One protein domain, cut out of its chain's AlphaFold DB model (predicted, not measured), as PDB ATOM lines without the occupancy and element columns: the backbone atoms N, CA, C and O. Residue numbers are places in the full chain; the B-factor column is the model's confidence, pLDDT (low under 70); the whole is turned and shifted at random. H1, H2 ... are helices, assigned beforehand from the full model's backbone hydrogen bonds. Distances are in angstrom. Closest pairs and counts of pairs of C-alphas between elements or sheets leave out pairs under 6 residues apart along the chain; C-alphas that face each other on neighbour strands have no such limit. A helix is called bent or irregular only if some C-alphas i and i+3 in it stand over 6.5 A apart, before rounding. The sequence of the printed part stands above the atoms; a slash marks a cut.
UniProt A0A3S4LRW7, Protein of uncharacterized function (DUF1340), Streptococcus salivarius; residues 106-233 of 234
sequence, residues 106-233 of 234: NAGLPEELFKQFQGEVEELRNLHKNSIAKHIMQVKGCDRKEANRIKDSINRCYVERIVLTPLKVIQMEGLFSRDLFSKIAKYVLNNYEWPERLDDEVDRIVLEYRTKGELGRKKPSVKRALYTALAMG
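Overview. This is residues 106 to 233 of the 234 residues of the protein "Protein of uncharacterized function (DUF1340)" of Streptococcus salivarius (UniProt A0A3S4LRW7). The short helix H4 lies in the middle of a body of mostly crossed helices, with H3, H5 and H6 packed on it and the longest helix, H1, touching both H3 and H5 along one side. H2 packs on H3 at one end of the body, and at the other end H7 forms an arm, of which residues 227 to 231 stick out together with residues 232 and 233. The printed part has 128 residues, with seven named helices, H1 to H7 in chain order, and no named strand; its class is all helix. The whole is compact, with a radius of gyration of the C-alphas of 16.0 A, and spans 61 by 29 by 26 A, the arm adding to the length.

Arrangement. H1, residues 111 to 127, touches H3, residues 144 to 158, with residues 117 to 121 alone, at a steep tilt of 42 degrees, opposite ways; the closest C-alphas, of Gln 118 and Tyr 158, are 6.2 A apart. With residues 113 to 117 alone it touches H5, residues 178 to 191, at a steep tilt of 43 degrees; the closest C-alphas are those of Phe 117 and Leu 180, 7.1 A. H2, residues 132 to 140, touches H3 at 69 degrees, only just short of about perpendicular, the C-alphas of Ala 133 and Ala 147 being closest at 5.2 A. H4, residues 166 to 172, touches residues 150 to 154 of H3, closest at the C-alphas of Ile 150 and Gln 171, 6.4 A. H4 and H5 form a helical hairpin at a shallow tilt of 14 degrees, the C-alphas of Pro 166 and Leu 189 closest at 6.2 A. H6, residues 196 to 208, touches H4, closest at the C-alphas of Ile 170 and Glu 201, 7.3 A. H5 and H6, also a helical hairpin, only just touch, with 3 pairs of C-alphas within 8 A, those of Ala 185 and Ile 205 closest at 7.9 A. H7, residues 220 to 231, touches no helix. Every O i to N i+4 pair is within hydrogen-bond range in H1, H2, H3, H4 and H7, against 9 of 10 in H5 and 7 of 9 in H6.

Along the chain. H1 runs 24.4 A from C-alpha 111 at (59.647, 112.644, 154.141). H3 is 20.8 A long, H5 20.0 A and H6 19.3 A. H6 is irregular: C-alphas 197 and 200 are 7.4 A apart. H7 is 16.1 A long and ends with C-alpha 231 at (75.572, 105.017, 123.227).

Size, cuts and confidence. The two C-alphas farthest apart, of Asn 130 and Gly 233, are 60.6 A apart. The printed part has no cut, and the link from H6 to H7, 11 residues, is long. Mean pLDDT of the printed part is 87.7; residues 210 to 219, 221 to 222, 224, 229 and 233 are under 70.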
ATOM      1  N   ASN A 106      64.010 108.010 156.794       95.88
ATOM      2  CA  ASN A 106      62.616 107.916 156.355       95.88
ATOM      3  C   ASN A 106      62.247 106.553 155.738       95.88
ATOM      4  O   ASN A 106      61.408 106.463 154.839       95.88
ATOM      5  N   ALA A 107      62.930 105.478 156.149       95.50
ATOM      6  CA  ALA A 107      62.846 104.156 155.528       95.50
ATOM      7  C   ALA A 107      63.061 104.170 153.997       95.50
ATOM      8  O   ALA A 107      62.551 103.296 153.289       95.50
ATOM      9  N   GLY A 108      63.824 105.133 153.475       93.50
ATOM     10  CA  GLY A 108      64.050 105.315 152.042       93.50
ATOM     11  C   GLY A 108      62.867 105.922 151.281       93.50
ATOM     12  O   GLY A 108      62.863 105.889 150.055       93.50
ATOM     13  N   LEU A 109      61.853 106.449 151.972       96.00
ATOM     14  CA  LEU A 109      60.736 107.176 151.368       96.00
ATOM     15  C   LEU A 109      60.974 108.697 151.399       96.00
ATOM     16  O   LEU A 109      61.737 109.193 152.228       96.00
ATOM     17  N   PRO A 110      60.277 109.474 150.548       95.94
ATOM     18  CA  PRO A 110      60.157 110.914 150.740       95.94
ATOM     19  C   PRO A 110      59.547 111.224 152.110       95.94
ATOM     20  O   PRO A 110      58.616 110.540 152.529       95.94
ATOM     21  N   GLU A 111      60.025 112.278 152.768       96.06
ATOM     22  CA  GLU A 111      59.647 112.644 154.141       96.06
ATOM     23  C   GLU A 111      58.126 112.668 154.367       96.06
ATOM     24  O   GLU A 111      57.614 112.003 155.263       96.06
ATOM     25  N   GLU A 112      57.376 113.357 153.505       96.19
ATOM     26  CA  GLU A 112      55.914 113.449 153.621       96.19
ATOM     27  C   GLU A 112      55.209 112.095 153.457       96.19
ATOM     28  O   GLU A 112      54.199 111.824 154.109       96.19
ATOM     29  N   LEU A 113      55.751 111.210 152.615       97.00
ATOM     30  CA  LEU A 113      55.215 109.861 152.443       97.00
ATOM     31  C   LEU A 113      55.559 108.971 153.644       97.00
ATOM     32  O   LEU A 113      54.751 108.133 154.038       97.00
ATOM     33  N   PHE A 114      56.728 109.177 154.254       97.94
ATOM     34  CA  PHE A 114      57.115 108.493 155.481       97.94
ATOM     35  C   PHE A 114      56.254 108.916 156.674       97.94
ATOM     36  O   PHE A 114      55.803 108.051 157.420       97.94
ATOM     37  N   LYS A 115      55.927 110.207 156.812       97.94
ATOM     38  CA  LYS A 115      54.986 110.691 157.838       97.94
ATOM     39  C   LYS A 115      53.606 110.043 157.696       97.94
ATOM     40  O   LYS A 115      53.041 109.591 158.689       97.94
ATOM     41  N   GLN A 116      53.086 109.928 156.468       97.69
ATOM     42  CA  GLN A 116      51.829 109.206 156.205       97.69
ATOM     43  C   GLN A 116      51.940 107.725 156.599       97.69
ATOM     44  O   GLN A 116      51.051 107.193 157.260       97.69
ATOM     45  N   PHE A 117      53.061 107.075 156.264       97.81
ATOM     46  CA  PHE A 117      53.341 105.700 156.683       97.81
ATOM     47  C   PHE A 117      53.368 105.539 158.205       97.81
ATOM     48  O   PHE A 117      52.749 104.619 158.732       97.81
ATOM     49  N   GLN A 118      54.041 106.435 158.928       97.75
ATOM     50  CA  GLN A 118      54.068 106.405 160.388       97.75
ATOM     51  C   GLN A 118      52.668 106.574 160.987       97.75
ATOM     52  O   GLN A 118      52.327 105.837 161.911       97.75
ATOM     53  N   GLY A 119      51.854 107.477 160.430       97.69
ATOM     54  CA  GLY A 119      50.463 107.675 160.841       97.69
ATOM     55  C   GLY A 119      49.650 106.382 160.775       97.69
ATOM     56  O   GLY A 119      49.094 105.951 161.783       97.69
ATOM     57  N   GLU A 120      49.666 105.694 159.633       97.88
ATOM     58  CA  GLU A 120      48.905 104.449 159.489       97.88
ATOM     59  C   GLU A 120      49.491 103.273 160.287       97.88
ATOM     60  O   GLU A 120      48.754 102.391 160.726       97.88
ATOM     61  N   VAL A 121      50.804 103.249 160.543       96.81
ATOM     62  CA  VAL A 121      51.399 102.262 161.462       96.81
ATOM     63  C   VAL A 121      50.896 102.467 162.893       96.81
ATOM     64  O   VAL A 121      50.620 101.485 163.588       96.81
ATOM     65  N   GLU A 122      50.759 103.714 163.345       97.00
ATOM     66  CA  GLU A 122      50.185 104.022 164.658       97.00
ATOM     67  C   GLU A 122      48.691 103.688 164.728       97.00
ATOM     68  O   GLU A 122      48.235 103.102 165.713       97.00
ATOM     69  N   GLU A 123      47.923 103.961 163.673       96.00
ATOM     70  CA  GLU A 123      46.525 103.524 163.577       96.00
ATOM     71  C   GLU A 123      46.405 101.997 163.644       96.00
ATOM     72  O   GLU A 123      45.638 101.471 164.453       96.00
ATOM     73  N   LEU A 124      47.233 101.269 162.889       94.75
ATOM     74  CA  LEU A 124      47.290  99.806 162.908       94.75
ATOM     75  C   LEU A 124      47.593  99.266 164.317       94.75
ATOM     76  O   LEU A 124      46.967  98.307 164.779       94.75
ATOM     77  N   ARG A 125      48.542  99.891 165.028       93.94
ATOM     78  CA  ARG A 125      48.877  99.557 166.425       93.94
ATOM     79  C   ARG A 125      47.699  99.803 167.360       93.94
ATOM     80  O   ARG A 125      47.415  98.966 168.219       93.94
ATOM     81  N   ASN A 126      47.000 100.918 167.180       94.25
ATOM     82  CA  ASN A 126      45.875 101.315 168.017       94.25
ATOM     83  C   ASN A 126      44.620 100.466 167.790       94.25
ATOM     84  O   ASN A 126      43.926 100.149 168.757       94.25
ATOM     85  N   LEU A 127      44.347 100.054 166.554       93.56
ATOM     86  CA  LEU A 127      43.224  99.174 166.222       93.56
ATOM     87  C   LEU A 127      43.482  97.725 166.658       93.56
ATOM     88  O   LEU A 127      42.558  97.015 167.059       93.56
ATOM     89  N   HIS A 128      44.743  97.284 166.645       92.25
ATOM     90  CA  HIS A 128      45.119  95.895 166.924       92.25
ATOM     91  C   HIS A 128      46.041  95.738 168.139       92.25
ATOM     92  O   HIS A 128      46.942  94.892 168.133       92.25
ATOM     93  N   LYS A 129      45.761  96.486 169.218       87.12
ATOM     94  CA  LYS A 129      46.533  96.482 170.482       87.12
ATOM     95  C   LYS A 129      46.795  95.082 171.037       87.12
ATOM     96  O   LYS A 129      47.886  94.799 171.518       87.12
ATOM     97  N   ASN A 130      45.813  94.186 170.923       87.06
ATOM     98  CA  ASN A 130      45.919  92.821 171.442       87.06
ATOM     99  C   ASN A 130      46.890  91.954 170.628       87.06
ATOM    100  O   ASN A 130      47.602  91.124 171.190       87.06
ATOM    101  N   SER A 131      46.908  92.099 169.295       91.69
ATOM    102  CA  SER A 131      47.859  91.390 168.436       91.69
ATOM    103  C   SER A 131      47.809  91.860 166.978       91.69
ATOM    104  O   SER A 131      47.004  91.369 166.185       91.69
ATOM    105  N   ILE A 132      48.766  92.698 166.577       94.69
ATOM    106  CA  ILE A 132      48.986  93.049 165.161       94.69
ATOM    107  C   ILE A 132      49.262  91.793 164.323       94.69
ATOM    108  O   ILE A 132      48.751  91.649 163.220       94.69
ATOM    109  N   ALA A 133      50.022  90.832 164.862       95.00
ATOM    110  CA  ALA A 133      50.320  89.588 164.151       95.00
ATOM    111  C   ALA A 133      49.047  88.796 163.806       95.00
ATOM    112  O   ALA A 133      48.973  88.224 162.729       95.00
ATOM    113  N   LYS A 134      48.036  88.783 164.688       95.31
ATOM    114  CA  LYS A 134      46.758  88.114 164.405       95.31
ATOM    115  C   LYS A 134      46.009  88.802 163.262       95.31
ATOM    116  O   LYS A 134      45.482  88.112 162.400       95.31
ATOM    117  N   HIS A 135      46.004  90.133 163.240       95.31
ATOM    118  CA  HIS A 135      45.416  90.892 162.138       95.31
ATOM    119  C   HIS A 135      46.143  90.621 160.813       95.31
ATOM    120  O   HIS A 135      45.503  90.307 159.817       95.31
ATOM    121  N   ILE A 136      47.480  90.618 160.815       96.50
ATOM    122  CA  ILE A 136      48.271  90.289 159.619       96.50
ATOM    123  C   ILE A 136      47.938  88.882 159.103       96.50
ATOM    124  O   ILE A 136      47.761  88.711 157.903       96.50
ATOM    125  N   MET A 137      47.800  87.885 159.986       96.88
ATOM    126  CA  MET A 137      47.383  86.536 159.577       96.88
ATOM    127  C   MET A 137      46.007  86.539 158.901       96.88
ATOM    128  O   MET A 137      45.816  85.828 157.923       96.88
ATOM    129  N   GLN A 138      45.057  87.334 159.402       94.81
ATOM    130  CA  GLN A 138      43.711  87.438 158.825       94.81
ATOM    131  C   GLN A 138      43.729  88.085 157.439       94.81
ATOM    132  O   GLN A 138      43.053  87.599 156.542       94.81
ATOM    133  N   VAL A 139      44.513  89.151 157.258       94.25
ATOM    134  CA  VAL A 139      44.613  89.864 155.976       94.25
ATOM    135  C   VAL A 139      45.392  89.056 154.940       94.25
ATOM    136  O   VAL A 139      44.999  88.995 153.781       94.25
ATOM    137  N   LYS A 140      46.508  88.437 155.342       93.25
ATOM    138  CA  LYS A 140      47.431  87.761 154.416       93.25
ATOM    139  C   LYS A 140      47.167  86.263 154.261       93.25
ATOM    140  O   LYS A 140      47.777  85.647 153.397       93.25
ATOM    141  N   GLY A 141      46.323  85.666 155.102       94.25
ATOM    142  CA  GLY A 141      46.095  84.218 155.108       94.25
ATOM    143  C   GLY A 141      47.353  83.403 155.436       94.25
ATOM    144  O   GLY A 141      47.484  82.272 154.977       94.25
ATOM    145  N   CYS A 142      48.297  83.977 156.189       93.88
ATOM    146  CA  CYS A 142      49.609  83.382 156.446       93.88
ATOM    147  C   CYS A 142      49.744  82.781 157.851       93.88
ATOM    148  O   CYS A 142      48.916  82.996 158.745       93.88
ATOM    149  N   ASP A 143      50.822  82.023 158.061       96.50
ATOM    150  CA  ASP A 143      51.130  81.463 159.372       96.50
ATOM    151  C   ASP A 143      51.620  82.539 160.367       96.50
ATOM    152  O   ASP A 143      51.990  83.669 160.030       96.50
ATOM    153  N   ARG A 144      51.658  82.184 161.655       95.75
ATOM    154  CA  ARG A 144      52.090  83.114 162.708       95.75
ATOM    155  C   ARG A 144      53.563  83.519 162.588       95.75
ATOM    156  O   ARG A 144      53.944  84.585 163.081       95.75
ATOM    157  N   LYS A 145      54.413  82.685 161.994       96.31
ATOM    158  CA  LYS A 145      55.843  82.970 161.830       96.31
ATOM    159  C   LYS A 145      56.033  84.051 160.773       96.31
ATOM    160  O   LYS A 145      56.766  85.009 161.006       96.31
ATOM    161  N   GLU A 146      55.341  83.929 159.653       95.00
ATOM    162  CA  GLU A 146      55.303  84.896 158.571       95.00
ATOM    163  C   GLU A 146      54.682  86.215 159.020       95.00
ATOM    164  O   GLU A 146      55.322  87.258 158.888       95.00
ATOM    165  N   ALA A 147      53.532  86.179 159.694       96.69
ATOM    166  CA  ALA A 147      52.915  87.387 160.233       96.69
ATOM    167  C   ALA A 147      53.838  88.156 161.194       96.69
ATOM    168  O   ALA A 147      53.900  89.386 161.169       96.69
ATOM    169  N   ASN A 148      54.614  87.449 162.024       96.62
ATOM    170  CA  ASN A 148      55.600  88.093 162.892       96.62
ATOM    171  C   ASN A 148      56.780  88.699 162.121       96.62
ATOM    172  O   ASN A 148      57.281  89.737 162.547       96.62
ATOM    173  N   ARG A 149      57.210  88.107 160.999       95.75
ATOM    174  CA  ARG A 149      58.253  88.691 160.134       95.75
ATOM    175  C   ARG A 149      57.774  89.970 159.452       95.75
ATOM    176  O   ARG A 149      58.534  90.935 159.378       95.75
ATOM    177  N   ILE A 150      56.523  89.991 158.988       96.00
ATOM    178  CA  ILE A 150      55.910  91.183 158.387       96.00
ATOM    179  C   ILE A 150      55.807  92.289 159.444       96.00
ATOM    180  O   ILE A 150      56.301  93.393 159.231       96.00
ATOM    181  N   LYS A 151      55.281  91.964 160.633       95.88
ATOM    182  CA  LYS A 151      55.222  92.882 161.781       95.88
ATOM    183  C   LYS A 151      56.596  93.458 162.144       95.88
ATOM    184  O   LYS A 151      56.718  94.660 162.354       95.88
ATOM    185  N   ASP A 152      57.625  92.614 162.237       95.94
ATOM    186  CA  ASP A 152      58.994  93.059 162.531       95.94
ATOM    187  C   ASP A 152      59.524  93.999 161.442       95.94
ATOM    188  O   ASP A 152      60.106  95.036 161.747       95.94
ATOM    189  N   SER A 153      59.249  93.690 160.174       95.81
ATOM    190  CA  SER A 153      59.643  94.538 159.045       95.81
ATOM    191  C   SER A 153      58.978  95.915 159.108       95.81
ATOM    192  O   SER A 153      59.679  96.915 158.973       95.81
ATOM    193  N   ILE A 154      57.671  95.981 159.396       96.19
ATOM    194  CA  ILE A 154      56.945  97.248 159.608       96.19
ATOM    195  C   ILE A 154      57.589  98.042 160.747       96.19
ATOM    196  O   ILE A 154      57.945  99.203 160.567       96.19
ATOM    197  N   ASN A 155      57.803  97.406 161.903       95.56
ATOM    198  CA  ASN A 155      58.390  98.067 163.067       95.56
ATOM    199  C   ASN A 155      59.802  98.588 162.791       95.56
ATOM    200  O   ASN A 155      60.146  99.673 163.244       95.56
ATOM    201  N   ARG A 156      60.616  97.841 162.041       96.25
ATOM    202  CA  ARG A 156      61.979  98.244 161.678       96.25
ATOM    203  C   ARG A 156      62.015  99.366 160.644       96.25
ATOM    204  O   ARG A 156      62.944 100.164 160.702       96.25
ATOM    205  N   CYS A 157      61.049  99.428 159.727       95.94
ATOM    206  CA  CYS A 157      60.868 100.578 158.837       95.94
ATOM    207  C   CYS A 157      60.418 101.813 159.627       95.94
ATOM    208  O   CYS A 157      60.964 102.887 159.427       95.94
ATOM    209  N   TYR A 158      59.486 101.648 160.570       96.50
ATOM    210  CA  TYR A 158      58.981 102.738 161.410       96.50
ATOM    211  C   TYR A 158      60.088 103.439 162.214       96.50
ATOM    212  O   TYR A 158      60.077 104.657 162.327       96.50
ATOM    213  N   VAL A 159      61.050 102.674 162.746       96.75
ATOM    214  CA  VAL A 159      62.224 103.208 163.473       96.75
ATOM    215  C   VAL A 159      63.448 103.424 162.575       96.75
ATOM    216  O   VAL A 159      64.570 103.451 163.076       96.75
ATOM    217  N   GLU A 160      63.257 103.475 161.252       95.62
ATOM    218  CA  GLU A 160      64.304 103.815 160.274       95.62
ATOM    219  C   GLU A 160      65.557 102.926 160.365       95.62
ATOM    220  O   GLU A 160      66.670 103.333 160.046       95.62
ATOM    221  N   ARG A 161      65.405 101.663 160.788       92.25
ATOM    222  CA  ARG A 161      66.512 100.685 160.826       92.25
ATOM    223  C   ARG A 161      66.718  99.973 159.501       92.25
ATOM    224  O   ARG A 161      67.743  99.315 159.315       92.25
ATOM    225  N   ILE A 162      65.715  99.999 158.627       93.00
ATOM    226  CA  ILE A 162      65.749  99.404 157.291       93.00
ATOM    227  C   ILE A 162      64.924 100.250 156.323       93.00
ATOM    228  O   ILE A 162      63.916 100.834 156.712       93.00
ATOM    229  N   VAL A 163      65.288 100.211 155.042       94.12
ATOM    230  CA  VAL A 163      64.489 100.809 153.966       94.12
ATOM    231  C   VAL A 163      63.337  99.905 153.515       94.12
ATOM    232  O   VAL A 163      63.422  98.671 153.631       94.12
ATOM    233  N   LEU A 164      62.283 100.504 152.967       94.62
ATOM    234  CA  LEU A 164      61.184  99.824 152.285       94.62
ATOM    235  C   LEU A 164      61.636  99.355 150.897       94.62
ATOM    236  O   LEU A 164      61.702 100.115 149.939       94.62
ATOM    237  N   THR A 165      61.960  98.067 150.798       93.50
ATOM    238  CA  THR A 165      62.327  97.405 149.539       93.50
ATOM    239  C   THR A 165      61.091  96.805 148.866       93.50
ATOM    240  O   THR A 165      60.119  96.518 149.569       93.50
ATOM    241  N   PRO A 166      61.126  96.496 147.556       93.31
ATOM    242  CA  PRO A 166      59.983  95.926 146.833       93.31
ATOM    243  C   PRO A 166      59.340  94.715 147.525       93.31
ATOM    244  O   PRO A 166      58.136  94.701 147.750       93.31
ATOM    245  N   LEU A 167      60.152  93.762 148.007       94.88
ATOM    246  CA  LEU A 167      59.661  92.613 148.784       94.88
ATOM    247  C   LEU A 167      58.843  93.020 150.022       94.88
ATOM    248  O   LEU A 167      57.840  92.391 150.336       94.88
ATOM    249  N   LYS A 168      59.280  94.055 150.746       94.81
ATOM    250  CA  LYS A 168      58.597  94.519 151.961       94.81
ATOM    251  C   LYS A 168      57.295  95.223 151.615       94.81
ATOM    252  O   LYS A 168      56.322  95.045 152.331       94.81
ATOM    253  N   VAL A 169      57.272  95.978 150.517       94.50
ATOM    254  CA  VAL A 169      56.041  96.590 150.009       94.50
ATOM    255  C   VAL A 169      55.019  95.506 149.676       94.50
ATOM    256  O   VAL A 169      53.917  95.561 150.196       94.50
ATOM    257  N   ILE A 170      55.399  94.463 148.934       92.94
ATOM    258  CA  ILE A 170      54.505  93.329 148.635       92.94
ATOM    259  C   ILE A 170      53.978  92.672 149.924       92.94
ATOM    260  O   ILE A 170      52.785  92.415 150.079       92.94
ATOM    261  N   GLN A 171      54.855  92.457 150.907       93.06
ATOM    262  CA  GLN A 171      54.470  91.897 152.206       93.06
ATOM    263  C   GLN A 171      53.467  92.767 152.979       93.06
ATOM    264  O   GLN A 171      52.683  92.237 153.764       93.06
ATOM    265  N   MET A 172      53.490  94.083 152.761       93.31
ATOM    266  CA  MET A 172      52.607  95.057 153.407       93.31
ATOM    267  C   MET A 172      51.290  95.294 152.654       93.31
ATOM    268  O   MET A 172      50.428  96.020 153.148       93.31
ATOM    269  N   GLU A 173      51.108  94.682 151.484       93.06
ATOM    270  CA  GLU A 173      49.876  94.777 150.698       93.06
ATOM    271  C   GLU A 173      48.660  94.340 151.524       93.06
ATOM    272  O   GLU A 173      48.652  93.246 152.101       93.06
ATOM    273  N   GLY A 174      47.653  95.216 151.578       92.06
ATOM    274  CA  GLY A 174      46.409  95.022 152.326       92.06
ATOM    275  C   GLY A 174      46.453  95.440 153.801       92.06
ATOM    276  O   GLY A 174      45.409  95.431 154.444       92.06
ATOM    277  N   LEU A 175      47.617  95.815 154.347       95.06
ATOM    278  CA  LEU A 175      47.750  96.236 155.755       95.06
ATOM    279  C   LEU A 175      47.573  97.742 155.974       95.06
ATOM    280  O   LEU A 175      47.386  98.177 157.106       95.06
ATOM    281  N   PHE A 176      47.660  98.516 154.899       95.12
ATOM    282  CA  PHE A 176      47.535  99.968 154.886       95.12
ATOM    283  C   PHE A 176      46.405 100.382 153.949       95.12
ATOM    284  O   PHE A 176      45.953  99.593 153.106       95.12
ATOM    285  N   SER A 177      45.965 101.628 154.071       94.75
ATOM    286  CA  SER A 177      44.992 102.229 153.179       94.75
ATOM    287  C   SER A 177      45.448 102.086 151.730       94.75
ATOM    288  O   SER A 177      46.636 102.132 151.388       94.75
ATOM    289  N   ARG A 178      44.469 101.919 150.838       92.38
ATOM    290  CA  ARG A 178      44.743 101.781 149.407       92.38
ATOM    291  C   ARG A 178      45.505 102.990 148.862       92.38
ATOM    292  O   ARG A 178      46.351 102.814 147.989       92.38
ATOM    293  N   ASP A 179      45.219 104.189 149.366       91.94
ATOM    294  CA  ASP A 179      45.878 105.427 148.941       91.94
ATOM    295  C   ASP A 179      47.365 105.441 149.328       91.94
ATOM    296  O   ASP A 179      48.227 105.560 148.450       91.94
ATOM    297  N   LEU A 180      47.682 105.226 150.611       95.00
ATOM    298  CA  LEU A 180      49.067 105.175 151.082       95.00
ATOM    299  C   LEU A 180      49.849 104.063 150.387       95.00
ATOM    300  O   LEU A 180      50.946 104.301 149.870       95.00
ATOM    301  N   PHE A 181      49.278 102.859 150.331       94.56
ATOM    302  CA  PHE A 181      49.929 101.724 149.696       94.56
ATOM    303  C   PHE A 181      50.263 102.010 148.229       94.56
ATOM    304  O   PHE A 181      51.389 101.768 147.797       94.56
ATOM    305  N   SER A 182      49.331 102.606 147.475       91.25
ATOM    306  CA  SER A 182      49.554 102.958 146.065       91.25
ATOM    307  C   SER A 182      50.712 103.944 145.894       91.25
ATOM    308  O   SER A 182      51.527 103.795 144.981       91.25
ATOM    309  N   LYS A 183      50.823 104.943 146.781       93.50
ATOM    310  CA  LYS A 183      51.923 105.921 146.767       93.50
ATOM    311  C   LYS A 183      53.268 105.262 147.084       93.50
ATOM    312  O   LYS A 183      54.238 105.494 146.358       93.50
ATOM    313  N   ILE A 184      53.319 104.420 148.121       94.25
ATOM    314  CA  ILE A 184      54.524 103.668 148.509       94.25
ATOM    315  C   ILE A 184      54.951 102.733 147.380       94.25
ATOM    316  O   ILE A 184      56.106 102.784 146.959       94.25
ATOM    317  N   ALA A 185      54.031 101.928 146.844       92.31
ATOM    318  CA  ALA A 185      54.307 101.008 145.747       92.31
ATOM    319  C   ALA A 185      54.830 101.750 144.514       92.31
ATOM    320  O   ALA A 185      55.897 101.410 143.999       92.31
ATOM    321  N   LYS A 186      54.165 102.838 144.102       90.19
ATOM    322  CA  LYS A 186      54.624 103.674 142.985       90.19
ATOM    323  C   LYS A 186      56.034 104.210 143.211       90.19
ATOM    324  O   LYS A 186      56.820 104.241 142.268       90.19
ATOM    325  N   TYR A 187      56.362 104.671 144.416       91.38
ATOM    326  CA  TYR A 187      57.694 105.192 144.702       91.38
ATOM    327  C   TYR A 187      58.740 104.071 144.717       91.38
ATOM    328  O   TYR A 187      59.729 104.136 143.987       91.38
ATOM    329  N   VAL A 188      58.524 103.026 145.511       92.19
ATOM    330  CA  VAL A 188      59.522 101.976 145.741       92.19
ATOM    331  C   VAL A 188      59.825 101.209 144.455       92.19
ATOM    332  O   VAL A 188      60.993 101.037 144.113       92.19
ATOM    333  N   LEU A 189      58.800 100.839 143.683       88.94
ATOM    334  CA  LEU A 189      58.968 100.100 142.425       88.94
ATOM    335  C   LEU A 189      59.597 100.948 141.300       88.94
ATOM    336  O   LEU A 189      60.030 100.429 140.274       88.94
ATOM    337  N   ASN A 190      59.685 102.266 141.474       85.88
ATOM    338  CA  ASN A 190      60.396 103.135 140.537       85.88
ATOM    339  C   ASN A 190      61.854 103.390 140.918       85.88
ATOM    340  O   ASN A 190      62.646 103.733 140.042       85.88
ATOM    341  N   ASN A 191      62.208 103.256 142.196       85.81
ATOM    342  CA  ASN A 191      63.519 103.668 142.702       85.81
ATOM    343  C   ASN A 191      64.401 102.498 143.158       85.81
ATOM    344  O   ASN A 191      65.616 102.666 143.238       85.81
ATOM    345  N   TYR A 192      63.828 101.319 143.413       87.00
ATOM    346  CA  TYR A 192      64.565 100.146 143.879       87.00
ATOM    347  C   TYR A 192      64.480  98.978 142.898       87.00
ATOM    348  O   TYR A 192      63.450  98.732 142.272       87.00
ATOM    349  N   GLU A 193      65.576  98.229 142.817       85.12
ATOM    350  CA  GLU A 193      65.632  96.964 142.087       85.12
ATOM    351  C   GLU A 193      64.975  95.833 142.884       85.12
ATOM    352  O   GLU A 193      64.957  95.835 144.121       85.12
ATOM    353  N   TRP A 194      64.472  94.834 142.163       87.75
ATOM    354  CA  TRP A 194      63.955  93.595 142.729       87.75
ATOM    355  C   TRP A 194      64.424  92.389 141.911       87.75
ATOM    356  O   TRP A 194      64.751  92.540 140.737       87.75
ATOM    357  N   PRO A 195      64.499  91.198 142.529       83.88
ATOM    358  CA  PRO A 195      64.802  89.971 141.803       83.88
ATOM    359  C   PRO A 195      63.606  89.518 140.957       83.88
ATOM    360  O   PRO A 195      62.476  89.612 141.431       83.88
ATOM    361  N   GLU A 196      63.875  88.925 139.792       77.69
ATOM    362  CA  GLU A 196      62.885  88.426 138.809       77.69
ATOM    363  C   GLU A 196      61.772  87.569 139.430       77.69
ATOM    364  O   GLU A 196      60.615  87.633 139.036       77.69
ATOM    365  N   ARG A 197      62.073  86.828 140.506       85.38
ATOM    366  CA  ARG A 197      61.071  86.054 141.265       85.38
ATOM    367  C   ARG A 197      59.900  86.879 141.826       85.38
ATOM    368  O   ARG A 197      59.003  86.291 142.418       85.38
ATOM    369  N   LEU A 198      59.985  88.211 141.803       85.69
ATOM    370  CA  LEU A 198      58.931  89.122 142.252       85.69
ATOM    371  C   LEU A 198      58.152  89.749 141.090       85.69
ATOM    372  O   LEU A 198      57.220  90.493 141.373       85.69
ATOM    373  N   ASP A 199      58.502  89.474 139.831       81.12
ATOM    374  CA  ASP A 199      57.890  90.120 138.663       81.12
ATOM    375  C   ASP A 199      56.370  89.916 138.635       81.12
ATOM    376  O   ASP A 199      55.636  90.901 138.605       81.12
ATOM    377  N   ASP A 200      55.889  88.682 138.814       81.00
ATOM    378  CA  ASP A 200      54.449  88.376 138.833       81.00
ATOM    379  C   ASP A 200      53.688  89.146 139.930       81.00
ATOM    380  O   ASP A 200      52.567  89.624 139.731       81.00
ATOM    381  N   GLU A 201      54.286  89.280 141.118       87.31
ATOM    382  CA  GLU A 201      53.667  90.010 142.230       87.31
ATOM    383  C   GLU A 201      53.673  91.519 141.991       87.31
ATOM    384  O   GLU A 201      52.712  92.211 142.334       87.31
ATOM    385  N   VAL A 202      54.753  92.030 141.401       85.50
ATOM    386  CA  VAL A 202      54.872  93.439 141.033       85.50
ATOM    387  C   VAL A 202      53.856  93.791 139.951       85.50
ATOM    388  O   VAL A 202      53.148  94.787 140.103       85.50
ATOM    389  N   ASP A 203      53.729  92.966 138.915       82.56
ATOM    390  CA  ASP A 203      52.774  93.166 137.827       82.56
ATOM    391  C   ASP A 203      51.331  93.151 138.342       82.56
ATOM    392  O   ASP A 203      50.541  94.045 138.008       82.56
ATOM    393  N   ARG A 204      50.999  92.212 139.244       87.94
ATOM    394  CA  ARG A 204      49.701  92.186 139.937       87.94
ATOM    395  C   ARG A 204      49.437  93.494 140.681       87.94
ATOM    396  O   ARG A 204      48.398  94.117 140.466       87.94
ATOM    397  N   ILE A 205      50.367  93.927 141.536       86.56
ATOM    398  CA  ILE A 205      50.213  95.145 142.348       86.56
ATOM    399  C   ILE A 205      50.032  96.374 141.460       86.56
ATOM    400  O   ILE A 205      49.171  97.216 141.721       86.56
ATOM    401  N   VAL A 206      50.822  96.493 140.397       80.62
ATOM    402  CA  VAL A 206      50.736  97.615 139.456       80.62
ATOM    403  C   VAL A 206      49.351  97.685 138.814       80.62
ATOM    404  O   VAL A 206      48.770  98.772 138.706       80.62
ATOM    405  N   LEU A 207      48.812  96.530 138.416       81.81
ATOM    406  CA  LEU A 207      47.490  96.428 137.815       81.81
ATOM    407  C   LEU A 207      46.383  96.775 138.822       81.81
ATOM    408  O   LEU A 207      45.498  97.584 138.524       81.81
ATOM    409  N   GLU A 208      46.448  96.199 140.021       82.12
ATOM    410  CA  GLU A 208      45.425  96.317 141.062       82.12
ATOM    411  C   GLU A 208      45.369  97.719 141.681       82.12
ATOM    412  O   GLU A 208      44.294  98.312 141.850       82.12
ATOM    413  N   TYR A 209      46.529  98.306 141.957       78.88
ATOM    414  CA  TYR A 209      46.638  99.628 142.568       78.88
ATOM    415  C   TYR A 209      46.698 100.756 141.530       78.88
ATOM    416  O   TYR A 209      46.861 101.919 141.898       78.88
ATOM    417  N   ARG A 210      46.496 100.426 140.238       63.47
ATOM    418  CA  ARG A 210      46.426 101.346 139.087       63.47
ATOM    419  C   ARG A 210      47.392 102.514 139.233       63.47
ATOM    420  O   ARG A 210      47.010 103.683 139.121       63.47
ATOM    421  N   THR A 211      48.663 102.202 139.442       59.50
ATOM    422  CA  THR A 211      49.743 103.185 139.403       59.50
ATOM    423  C   THR A 211      49.949 103.633 137.952       59.50
ATOM    424  O   THR A 211      50.932 103.278 137.316       59.50
ATOM    425  N   LYS A 212      48.989 104.383 137.387       46.16
ATOM    426  CA  LYS A 212      49.057 104.933 136.029       46.16
ATOM    427  C   LYS A 212      50.277 105.862 135.941       46.16
ATOM    428  O   LYS A 212      50.360 106.861 136.663       46.16
ATOM    429  N   GLY A 213      51.244 105.497 135.098       54.12
ATOM    430  CA  GLY A 213      52.496 106.224 134.885       54.12
ATOM    431  C   GLY A 213      53.663 105.318 134.478       54.12
ATOM    432  O   GLY A 213      53.540 104.099 134.419       54.12
ATOM    433  N   GLU A 214      54.803 105.947 134.199       57.91
ATOM    434  CA  GLU A 214      56.032 105.337 133.680       57.91
ATOM    435  C   GLU A 214      56.795 104.542 134.756       57.91
ATOM    436  O   GLU A 214      57.789 105.013 135.316       57.91
ATOM    437  N   LEU A 215      56.302 103.346 135.083       61.53
ATOM    438  CA  LEU A 215      56.951 102.441 136.033       61.53
ATOM    439  C   LEU A 215      58.303 101.940 135.518       61.53
ATOM    440  O   LEU A 215      58.490 101.699 134.330       61.53
ATOM    441  N   GLY A 216      59.266 101.807 136.424       58.59
ATOM    442  CA  GLY A 216      60.605 101.305 136.140       58.59
ATOM    443  C   GLY A 216      61.546 102.311 135.470       58.59
ATOM    444  O   GLY A 216      62.755 102.122 135.537       58.59
ATOM    445  N   ARG A 217      61.066 103.428 134.902       61.84
ATOM    446  CA  ARG A 217      61.939 104.390 134.190       61.84
ATOM    447  C   ARG A 217      62.996 105.056 135.064       61.84
ATOM    448  O   ARG A 217      64.042 105.473 134.571       61.84
ATOM    449  N   LYS A 218      62.730 105.188 136.365       67.69
ATOM    450  CA  LYS A 218      63.686 105.782 137.306       67.69
ATOM    451  C   LYS A 218      64.730 104.788 137.817       67.69
ATOM    452  O   LYS A 218      65.707 105.246 138.418       67.69
ATOM    453  N   LYS A 219      64.577 103.491 137.523       67.00
ATOM    454  CA  LYS A 219      65.491 102.447 137.983       67.00
ATOM    455  C   LYS A 219      66.906 102.675 137.457       67.00
ATOM    456  O   LYS A 219      67.071 102.992 136.273       67.00
ATOM    457  N   PRO A 220      67.934 102.469 138.294       70.56
ATOM    458  CA  PRO A 220      69.319 102.520 137.850       70.56
ATOM    459  C   PRO A 220      69.607 101.566 136.686       70.56
ATOM    460  O   PRO A 220      70.280 101.971 135.739       70.56
ATOM    461  N   SER A 221      69.073 100.337 136.714       67.25
ATOM    462  CA  SER A 221      69.247  99.356 135.632       67.25
ATOM    463  C   SER A 221      68.656  99.839 134.308       67.25
ATOM    464  O   SER A 221      69.348  99.834 133.293       67.25
ATOM    465  N   VAL A 222      67.416 100.332 134.330       69.88
ATOM    466  CA  VAL A 222      66.709 100.837 133.144       69.88
ATOM    467  C   VAL A 222      67.406 102.069 132.582       69.88
ATOM    468  O   VAL A 222      67.652 102.133 131.382       69.88
ATOM    469  N   LYS A 223      67.812 103.020 133.433       70.06
ATOM    470  CA  LYS A 223      68.611 104.171 132.991       70.06
ATOM    471  C   LYS A 223      69.913 103.723 132.344       70.06
ATOM    472  O   LYS A 223      70.244 104.211 131.272       70.06
ATOM    473  N   ARG A 224      70.638 102.790 132.968       68.88
ATOM    474  CA  ARG A 224      71.897 102.265 132.428       68.88
ATOM    475  C   ARG A 224      71.680 101.594 131.073       68.88
ATOM    476  O   ARG A 224      72.430 101.890 130.155       68.88
ATOM    477  N   ALA A 225      70.643 100.770 130.937       72.69
ATOM    478  CA  ALA A 225      70.280 100.125 129.678       72.69
ATOM    479  C   ALA A 225      69.923 101.148 128.588       72.69
ATOM    480  O   ALA A 225      70.436 101.045 127.480       72.69
ATOM    481  N   LEU A 226      69.124 102.171 128.910       71.81
ATOM    482  CA  LEU A 226      68.787 103.257 127.982       71.81
ATOM    483  C   LEU A 226      70.026 104.055 127.556       71.81
ATOM    484  O   LEU A 226      70.203 104.314 126.371       71.81
ATOM    485  N   TYR A 227      70.913 104.402 128.493       73.81
ATOM    486  CA  TYR A 227      72.185 105.057 128.173       73.81
ATOM    487  C   TYR A 227      73.081 104.174 127.301       73.81
ATOM    488  O   TYR A 227      73.722 104.683 126.389       73.81
ATOM    489  N   THR A 228      73.131 102.865 127.560       72.38
ATOM    490  CA  THR A 228      73.881 101.917 126.726       72.38
ATOM    491  C   THR A 228      73.285 101.806 125.324       72.38
ATOM    492  O   THR A 228      74.042 101.867 124.363       72.38
ATOM    493  N   ALA A 229      71.960 101.720 125.184       69.12
ATOM    494  CA  ALA A 229      71.286 101.692 123.885       69.12
ATOM    495  C   ALA A 229      71.543 102.979 123.080       69.12
ATOM    496  O   ALA A 229      71.968 102.901 121.931       69.12
ATOM    497  N   LEU A 230      71.412 104.147 123.719       73.19
ATOM    498  CA  LEU A 230      71.746 105.445 123.119       73.19
ATOM    499  C   LEU A 230      73.221 105.530 122.705       73.19
ATOM    500  O   LEU A 230      73.525 106.000 121.614       73.19
ATOM    501  N   ALA A 231      74.143 105.053 123.548       72.25
ATOM    502  CA  ALA A 231      75.572 105.017 123.227       72.25
ATOM    503  C   ALA A 231      75.906 104.043 122.082       72.25
ATOM    504  O   ALA A 231      76.908 104.230 121.396       72.25
ATOM    505  N   MET A 232      75.077 103.016 121.873       80.50
ATOM    506  CA  MET A 232      75.176 102.065 120.763       80.50
ATOM    507  C   MET A 232      74.428 102.523 119.497       80.50
ATOM    508  O   MET A 232      74.546 101.858 118.471       80.50
ATOM    509  N   GLY A 233      73.697 103.645 119.545       66.19
ATOM    510  CA  GLY A 233      72.961 104.202 118.404       66.19
ATOM    511  C   GLY A 233      71.696 103.428 118.008       66.19
ATOM    512  O   GLY A 233      71.314 103.480 116.840       66.19
TER     513      GLY A 233